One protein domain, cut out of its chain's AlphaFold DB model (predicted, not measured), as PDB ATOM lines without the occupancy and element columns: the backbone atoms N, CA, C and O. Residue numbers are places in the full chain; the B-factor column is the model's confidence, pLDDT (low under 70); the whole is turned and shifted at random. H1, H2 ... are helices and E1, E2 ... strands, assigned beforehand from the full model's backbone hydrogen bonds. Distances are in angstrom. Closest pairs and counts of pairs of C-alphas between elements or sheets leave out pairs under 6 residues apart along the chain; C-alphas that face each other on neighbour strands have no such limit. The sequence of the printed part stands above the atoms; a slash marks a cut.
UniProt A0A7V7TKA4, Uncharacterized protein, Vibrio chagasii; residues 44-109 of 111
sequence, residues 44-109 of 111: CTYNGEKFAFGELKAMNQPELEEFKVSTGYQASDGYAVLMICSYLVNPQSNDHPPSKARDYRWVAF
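AT A GLANCE: This is residues 44 to 109 of the 111 residues of an uncharacterized protein of Vibrio chagasii (UniProt A0A7V7TKA4). The domain is a long, loose rod with a small antiparallel sheet, E3, E4 and E5, in its middle, helix H1 toward one end and a long loop, residues 88 to 103, toward the other. A small hairpin, E1 and E2, is set off to one side of the rod, and within the loop residues 90 to 95 stick out free. The printed part has 66 residues, with five named strands and one named helix in the order E1, E2, E3, H1, E4, E5; the sheet order is E3, E4, E5, and E1 and E2 form an antiparallel sheet of two. The class is mixed, helices and strands, though under half of the residues, 32 of 66, are in named elements. The whole is loose, with a radius of gyration of the C-alphas of 15.7 A, and spans 50 by 24 by 11 A.

IN THESE COORDINATES: E1 is residues 44 to 46, 6.6 A long, beginning at C-alpha 44 at (-81.010, 29.978, 49.795). E2 is residues 49 to 52, 10.2 A, and E3 is residues 56 to 58, 6.9 A. H1 is residues 61 to 71, 15.5 A, ending at C-alpha 71 at (-95.000, 22.341, 21.571). E4, the longest strand, is residues 82 to 87, 16.0 A. E5 is residues 104 to 108, 13.1 A, ending at C-alpha 108 at (-78.421, 18.761, 43.269).

HOW THE PARTS SIT: E1 and E2 are a hairpin, antiparallel at 147 degrees, with N 44 and O 51 2.9 A apart and N 46 and O 49 2.8 A apart, within hydrogen-bond range. The closest C-alphas of E1 and E5 are those of Cys 44 and Tyr 104, 5.3 A apart; those of E1 and E4 are Cys 44 and Cys 85, 5.7 A apart. E2 and E3 are apart. In the sheet of three, edge strand E3 is antiparallel to inner strand E4 at 141 degrees, with N 57 and O 83 2.9 A apart, within hydrogen-bond range. H1 is not on this sheet, and it is apart from E1, E2 and E5. In H1 every O i to N i+4 pair is within hydrogen-bond range. E4 and edge strand E5 are a hairpin, antiparallel at 147 degrees, with N 105 and O 86 2.8 A apart, within hydrogen-bond range.

THE WHOLE: The two C-alphas farthest apart are those of Ser 70 and Asn 94, 50.8 A. The printed part has no cut. The link from E4 to E5, 16 residues, is long; the link from H1 to E4, 10 residues, is short but not tight. The mean pLDDT of the printed part is 95.5, and no printed residue is under 70.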
ATOM      1  N   CYS A  44     -81.972  29.765  50.869       97.06
ATOM      2  CA  CYS A  44     -81.010  29.978  49.795       97.06
ATOM      3  C   CYS A  44     -81.352  31.236  49.006       97.06
ATOM      4  O   CYS A  44     -82.519  31.559  48.804       97.06
ATOM      5  N   THR A  45     -80.334  31.931  48.503       96.12
ATOM      6  CA  THR A  45     -80.530  33.048  47.571       96.12
ATOM      7  C   THR A  45     -80.346  32.577  46.134       96.12
ATOM      8  O   THR A  45     -79.394  31.858  45.827       96.12
ATOM      9  N   TYR A  46     -81.238  32.994  45.239       93.81
ATOM     10  CA  TYR A  46     -81.129  32.787  43.797       93.81
ATOM     11  C   TYR A  46     -81.593  34.051  43.074       93.81
ATOM     12  O   TYR A  46     -82.704  34.516  43.298       93.81
ATOM     13  N   ASN A  47     -80.732  34.645  42.241       91.88
ATOM     14  CA  ASN A  47     -81.019  35.894  41.517       91.88
ATOM     15  C   ASN A  47     -81.553  37.046  42.398       91.88
ATOM     16  O   ASN A  47     -82.369  37.849  41.960       91.88
ATOM     17  N   GLY A  48     -81.081  37.138  43.646       93.75
ATOM     18  CA  GLY A  48     -81.498  38.169  44.603       93.75
ATOM     19  C   GLY A  48     -82.794  37.863  45.364       93.75
ATOM     20  O   GLY A  48     -83.116  38.587  46.301       93.75
ATOM     21  N   GLU A  49     -83.496  36.781  45.025       94.12
ATOM     22  CA  GLU A  49     -84.665  36.283  45.754       94.12
ATOM     23  C   GLU A  49     -84.249  35.208  46.768       94.12
ATOM     24  O   GLU A  49     -83.288  34.465  46.545       94.12
ATOM     25  N   LYS A  50     -84.943  35.149  47.910       94.94
ATOM     26  CA  LYS A  50     -84.710  34.157  48.965       94.94
ATOM     27  C   LYS A  50     -85.777  33.062  48.885       94.94
ATOM     28  O   LYS A  50     -86.956  33.375  48.806       94.94
ATOM     29  N   PHE A  51     -85.336  31.809  48.962       95.12
ATOM     30  CA  PHE A  51     -86.151  30.595  48.902       95.12
ATOM     31  C   PHE A  51     -85.998  29.814  50.199       95.12
ATOM     32  O   PHE A  51     -84.871  29.688  50.691       95.12
ATOM     33  N   ALA A  52     -87.095  29.290  50.742       95.25
ATOM     34  CA  ALA A  52     -87.061  28.566  52.006       95.25
ATOM     35  C   ALA A  52     -86.317  27.221  51.885       95.25
ATOM     36  O   ALA A  52     -86.133  26.662  50.800       95.25
ATOM     37  N   PHE A  53     -85.891  26.675  53.028       94.62
ATOM     38  CA  PHE A  53     -85.374  25.306  53.098       94.62
ATOM     39  C   PHE A  53     -86.367  24.301  52.492       94.62
ATOM     40  O   PHE A  53     -87.545  24.295  52.844       94.62
ATOM     41  N   GLY A  54     -85.873  23.422  51.620       93.88
ATOM     42  CA  GLY A  54     -86.661  22.391  50.945       93.88
ATOM     43  C   GLY A  54     -87.275  22.823  49.611       93.88
ATOM     44  O   GLY A  54     -87.786  21.969  48.889       93.88
ATOM     45  N   GLU A  55     -87.203  24.104  49.242       95.69
ATOM     46  CA  GLU A  55     -87.725  24.550  47.951       95.69
ATOM     47  C   GLU A  55     -86.923  24.001  46.771       95.69
ATOM     48  O   GLU A  55     -85.688  23.960  46.794       95.69
ATOM     49  N   LEU A  56     -87.647  23.601  45.724       95.88
ATOM     50  CA  LEU A  56     -87.097  23.091  44.474       95.88
ATOM     51  C   LEU A  56     -87.060  24.188  43.416       95.88
ATOM     52  O   LEU A  56     -88.007  24.958  43.256       95.88
ATOM     53  N   LYS A  57     -85.987  24.208  42.628       95.56
ATOM     54  CA  LYS A  57     -85.849  25.105  41.482       95.56
ATOM     55  C   LYS A  57     -85.290  24.350  40.284       95.56
ATOM     56  O   LYS A  57     -84.312  23.617  40.408       95.56
ATOM     57  N   ALA A  58     -85.894  24.560  39.118       95.56
ATOM     58  CA  ALA A  58     -85.336  24.085  37.861       95.56
ATOM     59  C   ALA A  58     -84.150  24.962  37.442       95.56
ATOM     60  O   ALA A  58     -84.259  26.187  37.356       95.56
ATOM     61  N   MET A  59     -83.018  24.320  37.173       95.56
ATOM     62  CA  MET A  59     -81.802  24.953  36.666       95.56
ATOM     63  C   MET A  59     -81.913  25.254  35.169       95.56
ATOM     64  O   MET A  59     -81.399  26.267  34.704       95.56
ATOM     65  N   ASN A  60     -82.623  24.408  34.419       96.06
ATOM     66  CA  ASN A  60     -82.817  24.530  32.975       96.06
ATOM     67  C   ASN A  60     -84.142  25.216  32.596       96.06
ATOM     68  O   ASN A  60     -84.768  24.886  31.594       96.06
ATOM     69  N   GLN A  61     -84.567  26.199  33.394       94.81
ATOM     70  CA  GLN A  61     -85.815  26.935  33.180       94.81
ATOM     71  C   GLN A  61     -85.983  27.488  31.744       94.81
ATOM     72  O   GLN A  61     -87.071  27.314  31.194       94.81
ATOM     73  N   PRO A  62     -84.953  28.077  31.090       96.06
ATOM     74  CA  PRO A  62     -85.098  28.570  29.717       96.06
ATOM     75  C   PRO A  62     -85.473  27.477  28.702       96.06
ATOM     76  O   PRO A  62     -86.298  27.712  27.822       96.06
ATOM     77  N   GLU A  63     -84.923  26.269  28.846       97.75
ATOM     78  CA  GLU A  63     -85.206  25.133  27.956       97.75
ATOM     79  C   GLU A  63     -86.638  24.614  28.152       97.75
ATOM     80  O   GLU A  63     -87.333  24.286  27.191       97.75
ATOM     81  N   LEU A  64     -87.114  24.586  29.403       96.88
ATOM     82  CA  LEU A  64     -88.493  24.202  29.726       96.88
ATOM     83  C   LEU A  64     -89.507  25.209  29.159       96.88
ATOM     84  O   LEU A  64     -90.588  24.829  28.699       96.88
ATOM     85  N   GLU A  65     -89.162  26.495  29.171       96.81
ATOM     86  CA  GLU A  65     -89.974  27.554  28.569       96.81
ATOM     87  C   GLU A  65     -90.002  27.448  27.042       96.81
ATOM     88  O   GLU A  65     -91.078  27.535  26.445       96.81
ATOM     89  N   GLU A  66     -88.862  27.174  26.408       97.81
ATOM     90  CA  GLU A  66     -88.784  26.923  24.967       97.81
ATOM     91  C   GLU A  66     -89.600  25.689  24.549       97.81
ATOM     92  O   GLU A  66     -90.340  25.736  23.559       97.81
ATOM     93  N   PHE A  67     -89.551  24.603  25.329       97.81
ATOM     94  CA  PHE A  67     -90.396  23.425  25.110       97.81
ATOM     95  C   PHE A  67     -91.882  23.805  25.099       97.81
ATOM     96  O   PHE A  67     -92.639  23.385  24.220       97.81
ATOM     97  N   LYS A  68     -92.305  24.648  26.046       97.75
ATOM     98  CA  LYS A  68     -93.693  25.108  26.129       97.75
ATOM     99  C   LYS A  68     -94.099  25.965  24.940       97.75
ATOM    100  O   LYS A  68     -95.193  25.777  24.408       97.75
ATOM    101  N   VAL A  69     -93.237  26.884  24.513       98.00
ATOM    102  CA  VAL A  69     -93.500  27.747  23.353       98.00
ATOM    103  C   VAL A  69     -93.576  26.932  22.059       98.00
ATOM    104  O   VAL A  69     -94.465  27.168  21.246       98.00
ATOM    105  N   SER A  70     -92.676  25.965  21.876       97.56
ATOM    106  CA  SER A  70     -92.572  25.179  20.637       97.56
ATOM    107  C   SER A  70     -93.648  24.101  20.497       97.56
ATOM    108  O   SER A  70     -94.121  23.846  19.390       97.56
ATOM    109  N   THR A  71     -94.052  23.468  21.600       97.25
ATOM    110  CA  THR A  71     -95.000  22.341  21.571       97.25
ATOM    111  C   THR A  71     -96.426  22.731  21.957       97.25
ATOM    112  O   THR A  71     -97.367  22.021  21.608       97.25
ATOM    113  N   GLY A  72     -96.598  23.831  22.696       97.56
ATOM    114  CA  GLY A  72     -97.861  24.198  23.340       97.56
ATOM    115  C   GLY A  72     -98.153  23.444  24.646       97.56
ATOM    116  O   GLY A  72     -99.178  23.712  25.275       97.56
ATOM    117  N   TYR A  73     -97.272  22.539  25.088       96.19
ATOM    118  CA  TYR A  73     -97.448  21.721  26.293       96.19
ATOM    119  C   TYR A  73     -96.403  22.036  27.362       96.19
ATOM    120  O   TYR A  73     -95.297  22.468  27.065       96.19
ATOM    121  N   GLN A  74     -96.726  21.786  28.631       95.00
ATOM    122  CA  GLN A  74     -95.698  21.790  29.674       95.00
ATOM    123  C   GLN A  74     -94.819  20.543  29.540       95.00
ATOM    124  O   GLN A  74     -95.326  19.453  29.271       95.00
ATOM    125  N   ALA A  75     -93.508  20.708  29.726       94.12
ATOM    126  CA  ALA A  75     -92.593  19.580  29.809       94.12
ATOM    127  C   ALA A  75     -92.935  18.715  31.031       94.12
ATOM    128  O   ALA A  75     -93.361  19.226  32.064       94.12
ATOM    129  N   SER A  76     -92.741  17.402  30.911       93.00
ATOM    130  CA  SER A  76     -92.818  16.501  32.064       93.00
ATOM    131  C   SER A  76     -91.670  16.785  33.037       93.00
ATOM    132  O   SER A  76     -90.570  17.126  32.602       93.00
ATOM    133  N   ASP A  77     -91.890  16.554  34.331       88.44
ATOM    134  CA  ASP A  77     -90.880  16.720  35.388       88.44
ATOM    135  C   ASP A  77     -89.572  15.956  35.116       88.44
ATOM    136  O   ASP A  77     -88.513  16.370  35.575       88.44
ATOM    137  N   GLY A  78     -89.609  14.885  34.312       91.75
ATOM    138  CA  GLY A  78     -88.412  14.145  33.893       91.75
ATOM    139  C   GLY A  78     -87.434  14.934  33.009       91.75
ATOM    140  O   GLY A  78     -86.296  14.507  32.842       91.75
ATOM    141  N   TYR A  79     -87.850  16.076  32.454       94.25
ATOM    142  CA  TYR A  79     -86.978  16.997  31.714       94.25
ATOM    143  C   TYR A  79     -86.359  18.079  32.607       94.25
ATOM    144  O   TYR A  79     -85.460  18.799  32.167       94.25
ATOM    145  N   ALA A  80     -86.841  18.234  33.842       95.69
ATOM    146  CA  ALA A  80     -86.358  19.268  34.739       95.69
ATOM    147  C   ALA A  80     -85.048  18.834  35.410       95.69
ATOM    148  O   ALA A  80     -84.970  17.795  36.068       95.69
ATOM    149  N   VAL A  81     -84.018  19.670  35.295       96.00
ATOM    150  CA  VAL A  81     -82.790  19.552  36.088       96.00
ATOM    151  C   VAL A  81     -83.012  20.331  37.374       96.00
ATOM    152  O   VAL A  81     -83.049  21.560  37.356       96.00
ATOM    153  N   LEU A  82     -83.211  19.627  38.486       95.94
ATOM    154  CA  LEU A  82     -83.640  20.231  39.744       95.94
ATOM    155  C   LEU A  82     -82.476  20.440  40.718       95.94
ATOM    156  O   LEU A  82     -81.590  19.598  40.877       95.94
ATOM    157  N   MET A  83     -82.543  21.555  41.436       97.38
ATOM    158  CA  MET A  83     -81.791  21.794  42.662       97.38
ATOM    159  C   MET A  83     -82.756  22.028  43.821       97.38
ATOM    160  O   MET A  83     -83.854  22.550  43.621       97.38
ATOM    161  N   ILE A  84     -82.337  21.661  45.028       97.56
ATOM    162  CA  ILE A  84     -83.081  21.894  46.267       97.56
ATOM    163  C   ILE A  84     -82.309  22.857  47.162       97.56
ATOM    164  O   ILE A  84     -81.078  22.777  47.266       97.56
ATOM    165  N   CYS A  85     -83.021  23.769  47.815       97.06
ATOM    166  CA  CYS A  85     -82.426  24.588  48.851       97.06
ATOM    167  C   CYS A  85     -82.212  23.751  50.115       97.06
ATOM    168  O   CYS A  85     -83.168  23.319  50.762       97.06
ATOM    169  N   SER A  86     -80.955  23.539  50.489       96.00
ATOM    170  CA  SER A  86     -80.579  22.791  51.689       96.00
ATOM    171  C   SER A  86     -79.507  23.546  52.475       96.00
ATOM    172  O   SER A  86     -79.237  24.712  52.195       96.00
ATOM    173  N   TYR A  87     -78.903  22.917  53.478       95.81
ATOM    174  CA  TYR A  87     -77.776  23.474  54.221       95.81
ATOM    175  C   TYR A  87     -76.706  22.431  54.514       95.81
ATOM    176  O   TYR A  87     -76.964  21.226  54.554       95.81
ATOM    177  N   LEU A  88     -75.484  22.909  54.730       95.38
ATOM    178  CA  LEU A  88     -74.357  22.057  55.080       95.38
ATOM    179  C   LEU A  88     -74.440  21.612  56.545       95.38
ATOM    180  O   LEU A  88     -74.720  22.407  57.445       95.38
ATOM    181  N   VAL A  89     -74.144  20.335  56.782       95.44
ATOM    182  CA  VAL A  89     -74.042  19.744  58.121       95.44
ATOM    183  C   VAL A  89     -72.623  19.254  58.376       95.44
ATOM    184  O   VAL A  89     -71.923  18.825  57.459       95.44
ATOM    185  N   ASN A  90     -72.193  19.299  59.637       95.56
ATOM    186  CA  ASN A  90     -70.953  18.660  60.056       95.56
ATOM    187  C   ASN A  90     -71.241  17.189  60.411       95.56
ATOM    188  O   ASN A  90     -71.933  16.956  61.403       95.56
ATOM    189  N   PRO A  91     -70.690  16.200  59.684       95.88
ATOM    190  CA  PRO A  91     -70.946  14.783  59.955       95.88
ATOM    191  C   PRO A  91     -70.355  14.289  61.285       95.88
ATOM    192  O   PRO A  91     -70.681  13.193  61.722       95.88
ATOM    193  N   GLN A  92     -69.481  15.072  61.927       97.62
ATOM    194  CA  GLN A  92     -68.932  14.778  63.256       97.62
ATOM    195  C   GLN A  92     -69.779  15.372  64.396       97.62
ATOM    196  O   GLN A  92     -69.434  15.219  65.566       97.62
ATOM    197  N   SER A  93     -70.854  16.098  64.073       94.88
ATOM    198  CA  SER A  93     -71.777  16.672  65.054       94.88
ATOM    199  C   SER A  93     -72.917  15.704  65.370       94.88
ATOM    200  O   SER A  93     -73.381  14.972  64.501       94.88
ATOM    201  N   ASN A  94     -73.419  15.762  66.603       92.62
ATOM    202  CA  ASN A  94     -74.583  14.985  67.048       92.62
ATOM    203  C   ASN A  94     -75.927  15.690  66.777       92.62
ATOM    204  O   ASN A  94     -76.977  15.133  67.086       92.62
ATOM    205  N   ASP A  95     -75.899  16.922  66.262       94.50
ATOM    206  CA  ASP A  95     -77.084  17.705  65.900       94.50
ATOM    207  C   ASP A  95     -76.751  18.725  64.798       94.50
ATOM    208  O   ASP A  95     -75.584  19.007  64.498       94.50
ATOM    209  N   HIS A  96     -77.792  19.293  64.201       94.75
ATOM    210  CA  HIS A  96     -77.701  20.356  63.213       94.75
ATOM    211  C   HIS A  96     -77.393  21.704  63.892       94.75
ATOM    212  O   HIS A  96     -77.720  21.908  65.067       94.75
ATOM    213  N   PRO A  97     -76.788  22.664  63.171       94.56
ATOM    214  CA  PRO A  97     -76.659  24.016  63.691       94.56
ATOM    215  C   PRO A  97     -78.046  24.676  63.853       94.56
ATOM    216  O   PRO A  97     -78.990  24.324  63.125       94.56
ATOM    217  N   PRO A  98     -78.186  25.646  64.780       94.00
ATOM    218  CA  PRO A  98     -79.381  26.483  64.884       94.00
ATOM    219  C   PRO A  98     -79.752  27.098  63.531       94.00
ATOM    220  O   PRO A  98     -78.855  27.412  62.752       94.00
ATOM    221  N   SER A  99     -81.046  27.314  63.263       92.69
ATOM    222  CA  SER A  99     -81.525  27.717  61.926       92.69
ATOM    223  C   SER A  99     -80.769  28.921  61.348       92.69
ATOM    224  O   SER A  99     -80.266  28.863  60.233       92.69
ATOM    225  N   LYS A 100     -80.564  29.965  62.158       92.38
ATOM    226  CA  LYS A 100     -79.861  31.205  61.775       92.38
ATOM    227  C   LYS A 100     -78.347  31.063  61.571       92.38
ATOM    228  O   LYS A 100     -77.702  31.997  61.114       92.38
ATOM    229  N   ALA A 101     -77.769  29.932  61.968       94.19
ATOM    230  CA  ALA A 101     -76.340  29.635  61.857       94.19
ATOM    231  C   ALA A 101     -76.036  28.583  60.774       94.19
ATOM    232  O   ALA A 101     -74.898  28.128  60.663       94.19
ATOM    233  N   ARG A 102     -77.044  28.158  60.005       95.19
ATOM    234  CA  ARG A 102     -76.885  27.207  58.900       95.19
ATOM    235  C   ARG A 102     -76.281  27.893  57.678       95.19
ATOM    236  O   ARG A 102     -76.646  29.015  57.344       95.19
ATOM    237  N   ASP A 103     -75.400  27.180  56.984       96.25
ATOM    238  CA  ASP A 103     -74.907  27.590  55.668       96.25
ATOM    239  C   ASP A 103     -75.813  27.008  54.577       96.25
ATOM    240  O   ASP A 103     -75.682  25.832  54.222       96.25
ATOM    241  N   TYR A 104     -76.758  27.814  54.090       96.81
ATOM    242  CA  TYR A 104     -77.736  27.411  53.082       96.81
ATOM    243  C   TYR A 104     -77.149  27.423  51.668       96.81
ATOM    244  O   TYR A 104     -76.574  28.416  51.218       96.81
ATOM    245  N   ARG A 105     -77.325  26.317  50.941       97.50
ATOM    246  CA  ARG A 105     -76.775  26.085  49.602       97.50
ATOM    247  C   ARG A 105     -77.798  25.402  48.705       97.50
ATOM    248  O   ARG A 105     -78.518  24.503  49.133       97.50
ATOM    249  N   TRP A 106     -77.787  25.785  47.433       97.81
ATOM    250  CA  TRP A 106     -78.416  24.998  46.383       97.81
ATOM    251  C   TRP A 106     -77.595  23.738  46.142       97.81
ATOM    252  O   TRP A 106     -76.396  23.818  45.865       97.81
ATOM    253  N   VAL A 107     -78.236  22.582  46.266       97.38
ATOM    254  CA  VAL A 107     -77.615  21.275  46.026       97.38
ATOM    255  C   VAL A 107     -78.419  20.506  44.986       97.38
ATOM    256  O   VAL A 107     -79.611  20.753  44.809       97.38
ATOM    257  N   ALA A 108     -77.761  19.592  44.272       96.69
ATOM    258  CA  ALA A 108     -78.421  18.761  43.269       96.69
ATOM    259  C   ALA A 108     -79.559  17.944  43.899       96.69
ATOM    260  O   ALA A 108     -79.415  17.435  45.015       96.69
ATOM    261  N   PHE A 109     -80.669  17.809  43.176       95.12
ATOM    262  CA  PHE A 109     -81.827  17.036  43.610       95.12
ATOM    263  C   PHE A 109     -82.205  15.982  42.567       95.12
ATOM    264  O   PHE A 109     -82.200  16.243  41.365       95.12
TER     265      PHE A 109